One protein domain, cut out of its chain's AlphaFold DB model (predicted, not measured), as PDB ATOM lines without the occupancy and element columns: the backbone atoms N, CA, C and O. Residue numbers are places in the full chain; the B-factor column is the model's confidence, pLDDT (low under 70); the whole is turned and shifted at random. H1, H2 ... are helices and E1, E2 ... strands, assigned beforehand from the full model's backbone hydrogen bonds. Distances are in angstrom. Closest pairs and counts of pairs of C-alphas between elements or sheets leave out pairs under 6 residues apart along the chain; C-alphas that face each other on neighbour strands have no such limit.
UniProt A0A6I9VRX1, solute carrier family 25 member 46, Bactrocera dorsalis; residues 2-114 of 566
ATOM      1  N   ARG A   2      61.458  25.802  -5.932       85.88
ATOM      2  CA  ARG A   2      60.014  25.618  -6.202       85.88
ATOM      3  C   ARG A   2      59.223  25.859  -4.912       85.88
ATOM      4  O   ARG A   2      59.739  25.577  -3.835       85.88
ATOM      5  N   CYS A   3      57.986  26.338  -5.017       86.44
ATOM      6  CA  CYS A   3      57.071  26.480  -3.884       86.44
ATOM      7  C   CYS A   3      56.804  25.111  -3.232       86.44
ATOM      8  O   CYS A   3      56.364  24.186  -3.921       86.44
ATOM      9  N   LYS A   4      57.035  24.958  -1.917       83.81
ATOM     10  CA  LYS A   4      56.796  23.678  -1.216       83.81
ATOM     11  C   LYS A   4      55.318  23.257  -1.230       83.81
ATOM     12  O   LYS A   4      55.071  22.056  -1.203       83.81
ATOM     13  N   LEU A   5      54.375  24.202  -1.301       84.44
ATOM     14  CA  LEU A   5      52.931  23.934  -1.247       84.44
ATOM     15  C   LEU A   5      52.348  23.542  -2.616       84.44
ATOM     16  O   LEU A   5      51.812  22.449  -2.754       84.44
ATOM     17  N   CYS A   6      52.481  24.390  -3.645       84.69
ATOM     18  CA  CYS A   6      51.888  24.135  -4.969       84.69
ATOM     19  C   CYS A   6      52.837  23.457  -5.980       84.69
ATOM     20  O   CYS A   6      52.421  23.134  -7.089       84.69
ATOM     21  N   GLY A   7      54.120  23.281  -5.645       83.06
ATOM     22  CA  GLY A   7      55.127  22.633  -6.498       83.06
ATOM     23  C   GLY A   7      55.679  23.473  -7.662       83.06
ATOM     24  O   GLY A   7      56.667  23.064  -8.272       83.06
ATOM     25  N   SER A   8      55.095  24.637  -7.967       86.00
ATOM     26  CA  SER A   8      55.501  25.497  -9.094       86.00
ATOM     27  C   SER A   8      56.794  26.289  -8.834       86.00
ATOM     28  O   SER A   8      57.122  26.616  -7.693       86.00
ATOM     29  N   ASN A   9      57.522  26.621  -9.904       86.94
ATOM     30  CA  ASN A   9      58.670  27.543  -9.932       86.94
ATOM     31  C   ASN A   9      58.308  28.980 -10.365       86.94
ATOM     32  O   ASN A   9      59.167  29.859 -10.299       86.94
ATOM     33  N   GLN A  10      57.077  29.216 -10.833       86.31
ATOM     34  CA  GLN A  10      56.614  30.528 -11.299       86.31
ATOM     35  C   GLN A  10      56.589  31.544 -10.148       86.31
ATOM     36  O   GLN A  10      56.241  31.180  -9.026       86.31
ATOM     37  N   GLN A  11      56.933  32.806 -10.412       83.56
ATOM     38  CA  GLN A  11      57.129  33.852  -9.389       83.56
ATOM     39  C   GLN A  11      56.369  35.153  -9.720       83.56
ATOM     40  O   GLN A  11      56.841  36.247  -9.447       83.56
ATOM     41  N   ASP A  12      55.177  35.024 -10.307       85.94
ATOM     42  CA  ASP A  12      54.239  36.138 -10.496       85.94
ATOM     43  C   ASP A  12      53.696  36.605  -9.129       85.94
ATOM     44  O   ASP A  12      52.839  35.955  -8.523       85.94
ATOM     45  N   GLU A  13      54.224  37.724  -8.625       83.94
ATOM     46  CA  GLU A  13      53.832  38.289  -7.328       83.94
ATOM     47  C   GLU A  13      52.460  38.984  -7.356       83.94
ATOM     48  O   GLU A  13      51.845  39.167  -6.303       83.94
ATOM     49  N   ILE A  14      51.953  39.334  -8.543       85.88
ATOM     50  CA  ILE A  14      50.653  39.981  -8.748       85.88
ATOM     51  C   ILE A  14      49.539  38.939  -8.571       85.88
ATOM     52  O   ILE A  14      48.607  39.145  -7.795       85.88
ATOM     53  N   GLN A  15      49.654  37.781  -9.227       85.12
ATOM     54  CA  GLN A  15      48.645  36.717  -9.184       85.12
ATOM     55  C   GLN A  15      48.848  35.718  -8.036       85.12
ATOM     56  O   GLN A  15      47.876  35.267  -7.417       85.12
ATOM     57  N   TYR A  16      50.092  35.346  -7.723       87.06
ATOM     58  CA  TYR A  16      50.387  34.313  -6.718       87.06
ATOM     59  C   TYR A  16      50.801  34.894  -5.358       87.06
ATOM     60  O   TYR A  16      50.879  34.156  -4.369       87.06
ATOM     61  N   GLY A  17      50.983  36.214  -5.271       84.00
ATOM     62  CA  GLY A  17      51.494  36.883  -4.079       84.00
ATOM     63  C   GLY A  17      52.991  36.633  -3.895       84.00
ATOM     64  O   GLY A  17      53.548  35.679  -4.444       84.00
ATOM     65  N   SER A  18      53.644  37.490  -3.109       81.06
ATOM     66  CA  SER A  18      55.107  37.516  -3.051       81.06
ATOM     67  C   SER A  18      55.756  36.176  -2.693       81.06
ATOM     68  O   SER A  18      55.243  35.398  -1.878       81.06
ATOM     69  N   PHE A  19      56.879  35.881  -3.349       83.69
ATOM     70  CA  PHE A  19      57.538  34.579  -3.299       83.69
ATOM     71  C   PHE A  19      58.575  34.539  -2.176       83.69
ATOM     72  O   PHE A  19      59.752  34.866  -2.343       83.69
ATOM     73  N   LYS A  20      58.118  34.148  -0.988       80.00
ATOM     74  CA  LYS A  20      58.897  34.227   0.248       80.00
ATOM     75  C   LYS A  20      59.786  32.995   0.419       80.00
ATOM     76  O   LYS A  20      59.372  31.867   0.150       80.00
ATOM     77  N   ARG A  21      61.028  33.233   0.848       81.31
ATOM     78  CA  ARG A  21      62.111  32.248   0.988       81.31
ATOM     79  C   ARG A  21      62.712  32.378   2.395       81.31
ATOM     80  O   ARG A  21      63.015  33.495   2.799       81.31
ATOM     81  N   LYS A  22      62.885  31.272   3.122       72.19
ATOM     82  CA  LYS A  22      63.613  31.195   4.407       72.19
ATOM     83  C   LYS A  22      64.309  29.833   4.467       72.19
ATOM     84  O   LYS A  22      63.661  28.809   4.240       72.19
ATOM     85  N   GLN A  23      65.622  29.824   4.711       75.44
ATOM     86  CA  GLN A  23      66.475  28.631   4.581       75.44
ATOM     87  C   GLN A  23      66.212  27.889   3.243       75.44
ATOM     88  O   GLN A  23      66.140  28.519   2.188       75.44
ATOM     89  N   ASN A  24      66.015  26.565   3.276       76.50
ATOM     90  CA  ASN A  24      65.720  25.718   2.113       76.50
ATOM     91  C   ASN A  24      64.198  25.530   1.863       76.50
ATOM     92  O   ASN A  24      63.745  24.498   1.357       76.50
ATOM     93  N   ILE A  25      63.371  26.507   2.256       77.25
ATOM     94  CA  ILE A  25      61.925  26.526   1.995       77.25
ATOM     95  C   ILE A  25      61.541  27.812   1.261       77.25
ATOM     96  O   ILE A  25      61.873  28.919   1.677       77.25
ATOM     97  N   ALA A  26      60.777  27.653   0.179       82.69
ATOM     98  CA  ALA A  26      60.126  28.748  -0.527       82.69
ATOM     99  C   ALA A  26      58.622  28.480  -0.659       82.69
ATOM    100  O   ALA A  26      58.217  27.336  -0.897       82.69
ATOM    101  N   VAL A  27      57.797  29.521  -0.531       83.62
ATOM    102  CA  VAL A  27      56.335  29.470  -0.693       83.62
ATOM    103  C   VAL A  27      55.788  30.766  -1.298       83.62
ATOM    104  O   VAL A  27      56.275  31.858  -1.016       83.62
ATOM    105  N   HIS A  28      54.731  30.656  -2.103       86.31
ATOM    106  CA  HIS A  28      53.912  31.809  -2.492       86.31
ATOM    107  C   HIS A  28      53.054  32.275  -1.320       86.31
ATOM    108  O   HIS A  28      52.387  31.444  -0.694       86.31
ATOM    109  N   LYS A  29      52.969  33.588  -1.092       82.38
ATOM    110  CA  LYS A  29      52.096  34.167  -0.058       82.38
ATOM    111  C   LYS A  29      50.634  33.709  -0.196       82.38
ATOM    112  O   LYS A  29      50.035  33.305   0.798       82.38
ATOM    113  N   ASN A  30      50.074  33.670  -1.411       85.56
ATOM    114  CA  ASN A  30      48.681  33.242  -1.591       85.56
ATOM    115  C   ASN A  30      48.509  31.715  -1.455       85.56
ATOM    116  O   ASN A  30      47.442  31.260  -1.056       85.56
ATOM    117  N   CYS A  31      49.548  30.903  -1.697       84.44
ATOM    118  CA  CYS A  31      49.465  29.466  -1.401       84.44
ATOM    119  C   CYS A  31      49.391  29.193   0.107       84.44
ATOM    120  O   CYS A  31      48.767  28.208   0.488       84.44
ATOM    121  N   LEU A  32      49.988  30.041   0.952       80.12
ATOM    122  CA  LEU A  32      49.887  29.917   2.408       80.12
ATOM    123  C   LEU A  32      48.448  30.182   2.888       80.12
ATOM    124  O   LEU A  32      47.889  29.342   3.582       80.12
ATOM    125  N   PHE A  33      47.819  31.278   2.437       75.75
ATOM    126  CA  PHE A  33      46.455  31.656   2.852       75.75
ATOM    127  C   PHE A  33      45.369  30.616   2.518       75.75
ATOM    128  O   PHE A  33      44.443  30.442   3.306       75.75
ATOM    129  N   PHE A  34      45.465  29.940   1.366       82.12
ATOM    130  CA  PHE A  34      44.412  29.042   0.855       82.12
ATOM    131  C   PHE A  34      44.747  27.544   0.944       82.12
ATOM    132  O   PHE A  34      44.035  26.726   0.363       82.12
ATOM    133  N   SER A  35      45.830  27.150   1.623       80.50
ATOM    134  CA  SER A  35      46.120  25.722   1.805       80.50
ATOM    135  C   SER A  35      45.239  25.112   2.896       80.50
ATOM    136  O   SER A  35      45.245  25.582   4.034       80.50
ATOM    137  N   SER A  36      44.505  24.049   2.564       68.56
ATOM    138  CA  SER A  36      43.533  23.417   3.467       68.56
ATOM    139  C   SER A  36      44.201  22.955   4.769       68.56
ATOM    140  O   SER A  36      45.057  22.078   4.726       68.56
ATOM    141  N   GLY A  37      43.802  23.509   5.916       62.50
ATOM    142  CA  GLY A  37      44.379  23.179   7.230       62.50
ATOM    143  C   GLY A  37      45.444  24.160   7.741       62.50
ATOM    144  O   GLY A  37      45.574  24.308   8.949       62.50
ATOM    145  N   LEU A  38      46.103  24.931   6.865       59.78
ATOM    146  CA  LEU A  38      47.021  26.025   7.254       59.78
ATOM    147  C   LEU A  38      46.280  27.327   7.647       59.78
ATOM    148  O   LEU A  38      46.902  28.350   7.923       59.78
ATOM    149  N   GLN A  39      44.944  27.303   7.673       51.97
ATOM    150  CA  GLN A  39      44.096  28.464   7.969       51.97
ATOM    151  C   GLN A  39      44.031  28.822   9.464       51.97
ATOM    152  O   GLN A  39      43.829  29.989   9.774       51.97
ATOM    153  N   ARG A  40      44.235  27.859  10.381       45.28
ATOM    154  CA  ARG A  40      44.190  28.096  11.844       45.28
ATOM    155  C   ARG A  40      45.394  28.903  12.355       45.28
ATOM    156  O   ARG A  40      45.299  29.582  13.365       45.28
ATOM    157  N   LEU A  41      46.509  28.892  11.624       44.91
ATOM    158  CA  LEU A  41      47.781  29.543  11.984       44.91
ATOM    159  C   LEU A  41      47.801  31.052  11.673       44.91
ATOM    160  O   LEU A  41      48.801  31.586  11.188       44.91
ATOM    161  N   GLN A  42      46.660  31.720  11.826       46.84
ATOM    162  CA  GLN A  42      46.482  33.135  11.473       46.84
ATOM    163  C   GLN A  42      46.023  33.983  12.665       46.84
ATOM    164  O   GLN A  42      46.240  35.199  12.652       46.84
ATOM    165  N   ASP A  43      45.474  33.345  13.701       35.09
ATOM    166  CA  ASP A  43      45.101  33.993  14.958       35.09
ATOM    167  C   ASP A  43      46.357  34.379  15.778       35.09
ATOM    168  O   ASP A  43      46.429  35.480  16.341       35.09
ATOM    169  N   ASP A  44      47.404  33.544  15.721       32.19
ATOM    170  CA  ASP A  44      48.663  33.727  16.449       32.19
ATOM    171  C   ASP A  44      49.760  34.472  15.661       32.19
ATOM    172  O   ASP A  44      50.176  34.087  14.570       32.19
ATOM    173  N   CYS A  45      50.267  35.543  16.282       31.11
ATOM    174  CA  CYS A  45      51.650  36.052  16.216       31.11
ATOM    175  C   CYS A  45      52.362  36.245  14.846       31.11
ATOM    176  O   CYS A  45      51.745  36.418  13.794       31.11
ATOM    177  N   GLY A  46      53.672  36.520  14.892       34.75
ATOM    178  CA  GLY A  46      54.438  37.167  13.819       34.75
ATOM    179  C   GLY A  46      54.544  36.384  12.503       34.75
ATOM    180  O   GLY A  46      54.475  35.158  12.456       34.75
ATOM    181  N   PHE A  47      54.752  37.103  11.396       40.94
ATOM    182  CA  PHE A  47      54.960  36.484  10.084       40.94
ATOM    183  C   PHE A  47      56.356  35.818  10.036       40.94
ATOM    184  O   PHE A  47      57.360  36.499  10.201       40.94
ATOM    185  N   TYR A  48      56.409  34.514   9.722       45.03
ATOM    186  CA  TYR A  48      57.602  33.699   9.391       45.03
ATOM    187  C   TYR A  48      58.490  33.050  10.470       45.03
ATOM    188  O   TYR A  48      59.442  32.367  10.069       45.03
ATOM    189  N   GLU A  49      58.226  33.131  11.775       39.66
ATOM    190  CA  GLU A  49      59.192  32.560  12.740       39.66
ATOM    191  C   GLU A  49      59.100  31.044  12.994       39.66
ATOM    192  O   GLU A  49      60.130  30.391  12.835       39.66
ATOM    193  N   PHE A  50      57.914  30.446  13.174       43.97
ATOM    194  CA  PHE A  50      57.779  29.002  13.488       43.97
ATOM    195  C   PHE A  50      57.267  28.084  12.347       43.97
ATOM    196  O   PHE A  50      57.049  26.892  12.531       43.97
ATOM    197  N   PHE A  51      57.107  28.591  11.121       54.94
ATOM    198  CA  PHE A  51      56.342  27.903  10.058       54.94
ATOM    199  C   PHE A  51      57.039  26.747   9.294       54.94
ATOM    200  O   PHE A  51      56.408  26.125   8.433       54.94
ATOM    201  N   LEU A  52      58.333  26.473   9.500       57.41
ATOM    202  CA  LEU A  52      59.120  25.641   8.565       57.41
ATOM    203  C   LEU A  52      58.766  24.143   8.609       57.41
ATOM    204  O   LEU A  52      58.620  23.508   7.550       57.41
ATOM    205  N   ASP A  53      58.583  23.594   9.809       59.12
ATOM    206  CA  ASP A  53      58.211  22.191   9.997       59.12
ATOM    207  C   ASP A  53      56.747  21.951   9.665       59.12
ATOM    208  O   ASP A  53      56.428  20.984   8.972       59.12
ATOM    209  N   GLU A  54      55.849  22.867  10.029       61.62
ATOM    210  CA  GLU A  54      54.434  22.691   9.727       61.62
ATOM    211  C   GLU A  54      54.131  22.786   8.223       61.62
ATOM    212  O   GLU A  54      53.428  21.930   7.690       61.62
ATOM    213  N   ILE A  55      54.756  23.711   7.480       67.12
ATOM    214  CA  ILE A  55      54.685  23.719   6.003       67.12
ATOM    215  C   ILE A  55      55.207  22.392   5.416       67.12
ATOM    216  O   ILE A  55      54.718  21.921   4.383       67.12
ATOM    217  N   SER A  56      56.194  21.767   6.063       67.81
ATOM    218  CA  SER A  56      56.751  20.479   5.636       67.81
ATOM    219  C   SER A  56      55.843  19.293   6.003       67.81
ATOM    220  O   SER A  56      55.714  18.367   5.198       67.81
ATOM    221  N   ASN A  57      55.147  19.349   7.141       66.31
ATOM    222  CA  ASN A  57      54.160  18.366   7.594       66.31
ATOM    223  C   ASN A  57      52.863  18.426   6.779       66.31
ATOM    224  O   ASN A  57      52.425  17.408   6.251       66.31
ATOM    225  N   GLN A  58      52.299  19.613   6.565       68.25
ATOM    226  CA  GLN A  58      51.085  19.817   5.763       68.25
ATOM    227  C   GLN A  58      51.283  19.348   4.308       68.25
ATOM    228  O   GLN A  58      50.399  18.734   3.706       68.25
ATOM    229  N   ARG A  59      52.501  19.483   3.755       69.12
ATOM    230  CA  ARG A  59      52.851  18.890   2.451       69.12
ATOM    231  C   ARG A  59      52.721  17.354   2.427       69.12
ATOM    232  O   ARG A  59      52.418  16.803   1.366       69.12
ATOM    233  N   ARG A  60      52.923  16.652   3.554       69.94
ATOM    234  CA  ARG A  60      52.696  15.195   3.654       69.94
ATOM    235  C   ARG A  60      51.209  14.873   3.447       69.94
ATOM    236  O   ARG A  60      50.905  13.990   2.648       69.94
ATOM    237  N   LEU A  61      50.301  15.655   4.041       68.81
ATOM    238  CA  LEU A  61      48.841  15.495   3.913       68.81
ATOM    239  C   LEU A  61      48.321  15.730   2.482       68.81
ATOM    240  O   LEU A  61      47.372  15.081   2.045       68.81
ATOM    241  N   PHE A  62      48.954  16.622   1.712       74.44
ATOM    242  CA  PHE A  62      48.570  16.872   0.315       74.44
ATOM    243  C   PHE A  62      49.200  15.888  -0.687       74.44
ATOM    244  O   PHE A  62      48.766  15.832  -1.840       74.44
ATOM    245  N   LYS A  63      50.201  15.086  -0.283       76.69
ATOM    246  CA  LYS A  63      50.982  14.189  -1.168       76.69
ATOM    247  C   LYS A  63      50.115  13.173  -1.926       76.69
ATOM    248  O   LYS A  63      50.484  12.760  -3.024       76.69
ATOM    249  N   THR A  64      48.970  12.784  -1.367       80.56
ATOM    250  CA  THR A  64      48.003  11.845  -1.964       80.56
ATOM    251  C   THR A  64      46.919  12.523  -2.809       80.56
ATOM    252  O   THR A  64      46.327  11.867  -3.663       80.56
ATOM    253  N   ARG A  65      46.665  13.827  -2.620       87.94
ATOM    254  CA  ARG A  65      45.548  14.553  -3.250       87.94
ATOM    255  C   ARG A  65      45.844  14.879  -4.719       87.94
ATOM    256  O   ARG A  65      46.814  15.581  -5.012       87.94
ATOM    257  N   ASN A  66      45.001  14.400  -5.634       91.12
ATOM    258  CA  ASN A  66      45.107  14.649  -7.077       91.12
ATOM    259  C   ASN A  66      44.388  15.947  -7.473       91.12
ATOM    260  O   ASN A  66      43.198  16.107  -7.212       91.12
ATOM    261  N   CYS A  67      45.077  16.853  -8.169       93.31
ATOM    262  CA  CYS A  67      44.474  18.099  -8.641       93.31
ATOM    263  C   CYS A  67      43.445  17.829  -9.747       93.31
ATOM    264  O   CYS A  67      43.779  17.280 -10.797       93.31
ATOM    265  N   CYS A  68      42.204  18.288  -9.567       93.69
ATOM    266  CA  CYS A  68      41.112  18.004 -10.500       93.69
ATOM    267  C   CYS A  68      41.351  18.535 -11.930       93.69
ATOM    268  O   CYS A  68      40.854  17.921 -12.878       93.69
ATOM    269  N   TYR A  69      42.150  19.599 -12.088       94.44
ATOM    270  CA  TYR A  69      42.589  20.145 -13.381       94.44
ATOM    271  C   TYR A  69      43.711  19.305 -14.016       94.44
ATOM    272  O   TYR A  69      43.459  18.508 -14.911       94.44
ATOM    273  N   CYS A  70      44.952  19.433 -13.527       93.19
ATOM    274  CA  CYS A  70      46.137  18.843 -14.160       93.19
ATOM    275  C   CYS A  70      46.431  17.379 -13.771       93.19
ATOM    276  O   CYS A  70      47.508  16.879 -14.094       93.19
ATOM    277  N   LYS A  71      45.538  16.724 -13.014       92.69
ATOM    278  CA  LYS A  71      45.575  15.329 -12.509       92.69
ATOM    279  C   LYS A  71      46.768  14.925 -11.619       92.69
ATOM    280  O   LYS A  71      46.697  13.910 -10.936       92.69
ATOM    281  N   LYS A  72      47.835  15.725 -11.565       91.06
ATOM    282  CA  LYS A  72      49.035  15.500 -10.738       91.06
ATOM    283  C   LYS A  72      48.731  15.602  -9.232       91.06
ATOM    284  O   LYS A  72      47.875  16.384  -8.814       91.06
ATOM    285  N   LYS A  73      49.476  14.832  -8.431       89.44
ATOM    286  CA  LYS A  73      49.435  14.806  -6.953       89.44
ATOM    287  C   LYS A  73      49.907  16.127  -6.317       89.44
ATOM    288  O   LYS A  73      50.522  16.965  -6.981       89.44
ATOM    289  N   GLY A  74      49.661  16.303  -5.017       86.31
ATOM    290  CA  GLY A  74      50.093  17.479  -4.250       86.31
ATOM    291  C   GLY A  74      49.092  18.638  -4.241       86.31
ATOM    292  O   GLY A  74      49.507  19.783  -4.096       86.31
ATOM    293  N   ALA A  75      47.801  18.376  -4.457       88.75
ATOM    294  CA  ALA A  75      46.775  19.416  -4.517       88.75
ATOM    295  C   ALA A  75      46.554  20.075  -3.139       88.75
ATOM    296  O   ALA A  75      46.036  19.443  -2.217       88.75
ATOM    297  N   ASN A  76      46.972  21.339  -3.010       87.06
ATOM    298  CA  ASN A  76      47.058  22.046  -1.730       87.06
ATOM    299  C   ASN A  76      45.772  22.788  -1.312       87.06
ATOM    300  O   ASN A  76      45.634  23.125  -0.143       87.06
ATOM    301  N   VAL A  77      44.841  23.035  -2.242       90.00
ATOM    302  CA  VAL A  77      43.568  23.742  -2.007       90.00
ATOM    303  C   VAL A  77      42.391  22.776  -2.185       90.00
ATOM    304  O   VAL A  77      42.418  21.913  -3.065       90.00
ATOM    305  N   SER A  78      41.336  22.935  -1.387       89.12
ATOM    306  CA  SER A  78      40.049  22.235  -1.519       89.12
ATOM    307  C   SER A  78      38.917  23.210  -1.848       89.12
ATOM    308  O   SER A  78      38.951  24.371  -1.443       89.12
ATOM    309  N   CYS A  79      37.896  22.741  -2.565       87.12
ATOM    310  CA  CYS A  79      36.620  23.448  -2.656       87.12
ATOM    311  C   CYS A  79      35.906  23.416  -1.290       87.12
ATOM    312  O   CYS A  79      35.943  22.392  -0.615       87.12
ATOM    313  N   ILE A  80      35.273  24.523  -0.885       84.81
ATOM    314  CA  ILE A  80      34.535  24.639   0.390       84.81
ATOM    315  C   ILE A  80      33.063  24.200   0.295       84.81
ATOM    316  O   ILE A  80      32.435  23.925   1.312       84.81
ATOM    317  N   GLN A  81      32.506  24.172  -0.922       84.44
ATOM    318  CA  GLN A  81      31.121  23.763  -1.172       84.44
ATOM    319  C   GLN A  81      30.849  22.371  -0.583       84.44
ATOM    320  O   GLN A  81      31.645  21.454  -0.818       84.44
ATOM    321  N   ARG A  82      29.708  22.211   0.108       77.50
ATOM    322  CA  ARG A  82      29.211  20.903   0.576       77.50
ATOM    323  C   ARG A  82      29.291  19.862  -0.547       77.50
ATOM    324  O   ARG A  82      29.124  20.185  -1.725       77.50
ATOM    325  N   ASP A  83      29.644  18.638  -0.168       80.81
ATOM    326  CA  ASP A  83      29.776  17.461  -1.041       80.81
ATOM    327  C   ASP A  83      30.844  17.562  -2.157       80.81
ATOM    328  O   ASP A  83      31.096  16.605  -2.895       80.81
ATOM    329  N   CYS A  84      31.572  18.682  -2.264       85.94
ATOM    330  CA  CYS A  84      32.559  18.890  -3.316       85.94
ATOM    331  C   CYS A  84      33.966  18.394  -2.950       85.94
ATOM    332  O   CYS A  84      34.851  19.167  -2.584       85.94
ATOM    333  N   GLN A  85      34.240  17.119  -3.221       87.12
ATOM    334  CA  GLN A  85      35.568  16.504  -3.045       87.12
ATOM    335  C   GLN A  85      36.657  16.995  -4.039       87.12
ATOM    336  O   GLN A  85      37.694  16.352  -4.221       87.12
ATOM    337  N   ARG A  86      36.460  18.131  -4.733       91.56
ATOM    338  CA  ARG A  86      37.430  18.654  -5.712       91.56
ATOM    339  C   ARG A  86      38.555  19.425  -5.022       91.56
ATOM    340  O   ARG A  86      38.350  20.517  -4.496       91.56
ATOM    341  N   THR A  87      39.770  18.893  -5.131       91.56
ATOM    342  CA  THR A  87      41.014  19.565  -4.724       91.56
ATOM    343  C   THR A  87      41.812  20.039  -5.940       91.56
ATOM    344  O   THR A  87      41.645  19.530  -7.054       91.56
ATOM    345  N   PHE A  88      42.654  21.056  -5.766       93.62
ATOM    346  CA  PHE A  88      43.485  21.628  -6.826       93.62
ATOM    347  C   PHE A  88      44.764  22.281  -6.287       93.62
ATOM    348  O   PHE A  88      44.844  22.662  -5.122       93.62
ATOM    349  N   HIS A  89      45.786  22.432  -7.134       92.44
ATOM    350  CA  HIS A  89      46.880  23.367  -6.847       92.44
ATOM    351  C   HIS A  89      46.362  24.800  -7.003       92.44
ATOM    352  O   HIS A  89      45.654  25.082  -7.972       92.44
ATOM    353  N   PHE A  90      46.754  25.715  -6.111       91.06
ATOM    354  CA  PHE A  90      46.301  27.120  -6.126       91.06
ATOM    355  C   PHE A  90      46.390  27.780  -7.520       91.06
ATOM    356  O   PHE A  90      45.421  28.370  -8.000       91.06
ATOM    357  N   ILE A  91      47.535  27.615  -8.194       92.19
ATOM    358  CA  ILE A  91      47.808  28.181  -9.525       92.19
ATOM    359  C   ILE A  91      46.899  27.564 -10.598       92.19
ATOM    360  O   ILE A  91      46.286  28.291 -11.378       92.19
ATOM    361  N   CYS A  92      46.756  26.234 -10.609       92.81
ATOM    362  CA  CYS A  92      45.869  25.548 -11.550       92.81
ATOM    363  C   CYS A  92      44.409  25.974 -11.355       92.81
ATOM    364  O   CYS A  92      43.696  26.139 -12.342       92.81
ATOM    365  N   GLY A  93      43.987  26.218 -10.110       91.75
ATOM    366  CA  GLY A  93      42.697  26.832  -9.805       91.75
ATOM    367  C   GLY A  93      42.526  28.182 -10.499       91.75
ATOM    368  O   GLY A  93      41.597  28.346 -11.285       91.75
ATOM    369  N   LEU A  94      43.442  29.130 -10.269       90.12
ATOM    370  CA  LEU A  94      43.348  30.475 -10.849       90.12
ATOM    371  C   LEU A  94      43.309  30.451 -12.391       90.12
ATOM    372  O   LEU A  94      42.481  31.125 -13.003       90.12
ATOM    373  N   GLN A  95      44.142  29.614 -13.019       90.31
ATOM    374  CA  GLN A  95      44.172  29.433 -14.475       90.31
ATOM    375  C   GLN A  95      42.832  28.922 -15.034       90.31
ATOM    376  O   GLN A  95      42.351  29.435 -16.049       90.31
ATOM    377  N   ASN A  96      42.204  27.961 -14.348       91.62
ATOM    378  CA  ASN A  96      40.949  27.322 -14.761       91.62
ATOM    379  C   ASN A  96      39.686  28.045 -14.248       91.62
ATOM    380  O   ASN A  96      38.576  27.569 -14.469       91.62
ATOM    381  N   GLY A  97      39.824  29.208 -13.600       89.38
ATOM    382  CA  GLY A  97      38.687  30.020 -13.156       89.38
ATOM    383  C   GLY A  97      38.079  29.621 -11.808       89.38
ATOM    384  O   GLY A  97      36.924  29.945 -11.560       89.38
ATOM    385  N   ALA A  98      38.831  28.960 -10.925       92.00
ATOM    386  CA  ALA A  98      38.483  28.857  -9.507       92.00
ATOM    387  C   ALA A  98      38.523  30.245  -8.827       92.00
ATOM    388  O   ALA A  98      39.336  31.104  -9.191       92.00
ATOM    389  N   ARG A  99      37.688  30.460  -7.801       91.19
ATOM    390  CA  ARG A  99      37.671  31.695  -6.993       91.19
ATOM    391  C   ARG A  99      38.214  31.415  -5.590       91.19
ATOM    392  O   ARG A  99      37.769  30.489  -4.925       91.19
ATOM    393  N   ASN A 100      39.142  32.254  -5.138       89.81
ATOM    394  CA  ASN A 100      39.701  32.254  -3.785       89.81
ATOM    395  C   ASN A 100      39.374  33.616  -3.157       89.81
ATOM    396  O   ASN A 100      39.643  34.634  -3.796       89.81
ATOM    397  N   GLN A 101      38.761  33.652  -1.973       83.56
ATOM    398  CA  GLN A 101      38.251  34.885  -1.356       83.56
ATOM    399  C   GLN A 101      39.270  35.461  -0.366       83.56
ATOM    400  O   GLN A 101      39.628  34.804   0.605       83.56
ATOM    401  N   PHE A 102      39.728  36.701  -0.559       77.44
ATOM    402  CA  PHE A 102      40.726  37.352   0.312       77.44
ATOM    403  C   PHE A 102      40.095  38.002   1.561       77.44
ATOM    404  O   PHE A 102      40.491  39.087   1.998       77.44
ATOM    405  N   VAL A 103      39.094  37.333   2.130       66.38
ATOM    406  CA  VAL A 103      38.336  37.702   3.334       66.38
ATOM    407  C   VAL A 103      38.273  36.451   4.210       66.38
ATOM    408  O   VAL A 103      38.115  35.356   3.673       66.38
ATOM    409  N   ALA A 104      38.425  36.582   5.531       58.16
ATOM    410  CA  ALA A 104      38.317  35.446   6.449       58.16
ATOM    411  C   ALA A 104      36.930  34.767   6.309       58.16
ATOM    412  O   ALA A 104      35.945  35.484   6.133       58.16
ATOM    413  N   PRO A 105      36.824  33.422   6.347       60.03
ATOM    414  CA  PRO A 105      37.864  32.430   6.655       60.03
ATOM    415  C   PRO A 105      38.651  31.923   5.420       60.03
ATOM    416  O   PRO A 105      39.004  30.751   5.339       60.03
ATOM    417  N   PHE A 106      38.921  32.784   4.431       72.38
ATOM    418  CA  PHE A 106      39.720  32.489   3.230       72.38
ATOM    419  C   PHE A 106      39.207  31.276   2.439       72.38
ATOM    420  O   PHE A 106      39.934  30.323   2.153       72.38
ATOM    421  N   ARG A 107      37.915  31.309   2.089       80.56
ATOM    422  CA  ARG A 107      37.229  30.236   1.354       80.56
ATOM    423  C   ARG A 107      37.706  30.127  -0.110       80.56
ATOM    424  O   ARG A 107      37.995  31.134  -0.765       80.56
ATOM    425  N   SER A 108      37.704  28.903  -0.643       87.69
ATOM    426  CA  SER A 108      38.070  28.573  -2.032       87.69
ATOM    427  C   SER A 108      36.991  27.740  -2.727       87.69
ATOM    428  O   SER A 108      36.434  26.811  -2.147       87.69
ATOM    429  N   PHE A 109      36.726  28.040  -3.999       90.38
ATOM    430  CA  PHE A 109      35.673  27.431  -4.816       90.38
ATOM    431  C   PHE A 109      36.243  26.992  -6.168       90.38
ATOM    432  O   PHE A 109      36.859  27.796  -6.868       90.38
ATOM    433  N   CYS A 110      36.024  25.733  -6.557       92.69
ATOM    434  CA  CYS A 110      36.365  25.264  -7.904       92.69
ATOM    435  C   CYS A 110      35.443  25.891  -8.967       92.69
ATOM    436  O   CYS A 110      34.343  26.324  -8.643       92.69
ATOM    437  N   ASP A 111      35.861  25.863 -10.235       90.69
ATOM    438  CA  ASP A 111      35.120  26.297 -11.440       90.69
ATOM    439  C   ASP A 111      33.605  26.016 -11.428       90.69
ATOM    440  O   ASP A 111      32.831  26.900 -11.781       90.69
ATOM    441  N   ARG A 112      33.165  24.828 -10.984       89.19
ATOM    442  CA  ARG A 112      31.733  24.457 -10.936       89.19
ATOM    443  C   ARG A 112      30.937  25.148  -9.827       89.19
ATOM    444  O   ARG A 112      29.719  25.191  -9.910       89.19
ATOM    445  N   HIS A 113      31.606  25.667  -8.799       88.25
ATOM    446  CA  HIS A 113      30.991  26.274  -7.611       88.25
ATOM    447  C   HIS A 113      31.347  27.760  -7.458       88.25
ATOM    448  O   HIS A 113      31.161  28.361  -6.402       88.25
ATOM    449  N   VAL A 114      31.842  28.388  -8.526       84.38
ATOM    450  CA  VAL A 114      31.982  29.842  -8.599       84.38
ATOM    451  C   VAL A 114      30.613  30.452  -8.914       84.38
ATOM    452  O   VAL A 114      30.208  30.469 -10.075       84.38
TER     453      VAL A 114
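Overview. This is residues 2 to 114 of the 566 residues of the protein "solute carrier family 25 member 46" of Bactrocera dorsalis (UniProt A0A6I9VRX1). With little regular structure, this is a rounded body mostly of loops: hairpin E1 E2 at one end, short H1 near the middle, H2 along one side, H3 toward the other end. The printed part has 113 residues, 32 in two named strands, antiparallel, then three named helices; the class is mixed. It is compact, radius of gyration of the C-alphas 13.2 A, spans 37 by 28 by 28 A.

Along the chain. E1, residues 19 to 22, begins at C-alpha 19 (57.538, 34.579, -3.299); E2 is 25 to 28, H1 29 to 33. H2, 51 to 62, is 16.6 A long; H3, 90 to 96, ends at C-alpha 96 (40.949, 27.322, -14.761).

Arrangement. In the hairpin E1 E2, N 20 and O 27 are 2.9 A apart. The closest C-alphas of E2 and H2, Ile 25 and Leu 52, are 7.2 A apart. H1 and H3 are close but not clearly touching, C-alphas 31 and 90 being closest at 6.2 A. O i to N i+4 pairs are within hydrogen-bond range throughout H1 and H3, 6 of 8 in H2.

Size, cuts and confidence. The printed part has no cut. Links H1 to H2 and H2 to H3 are long. Residues 36 to 61 and 103 to 105 have pLDDT under 70.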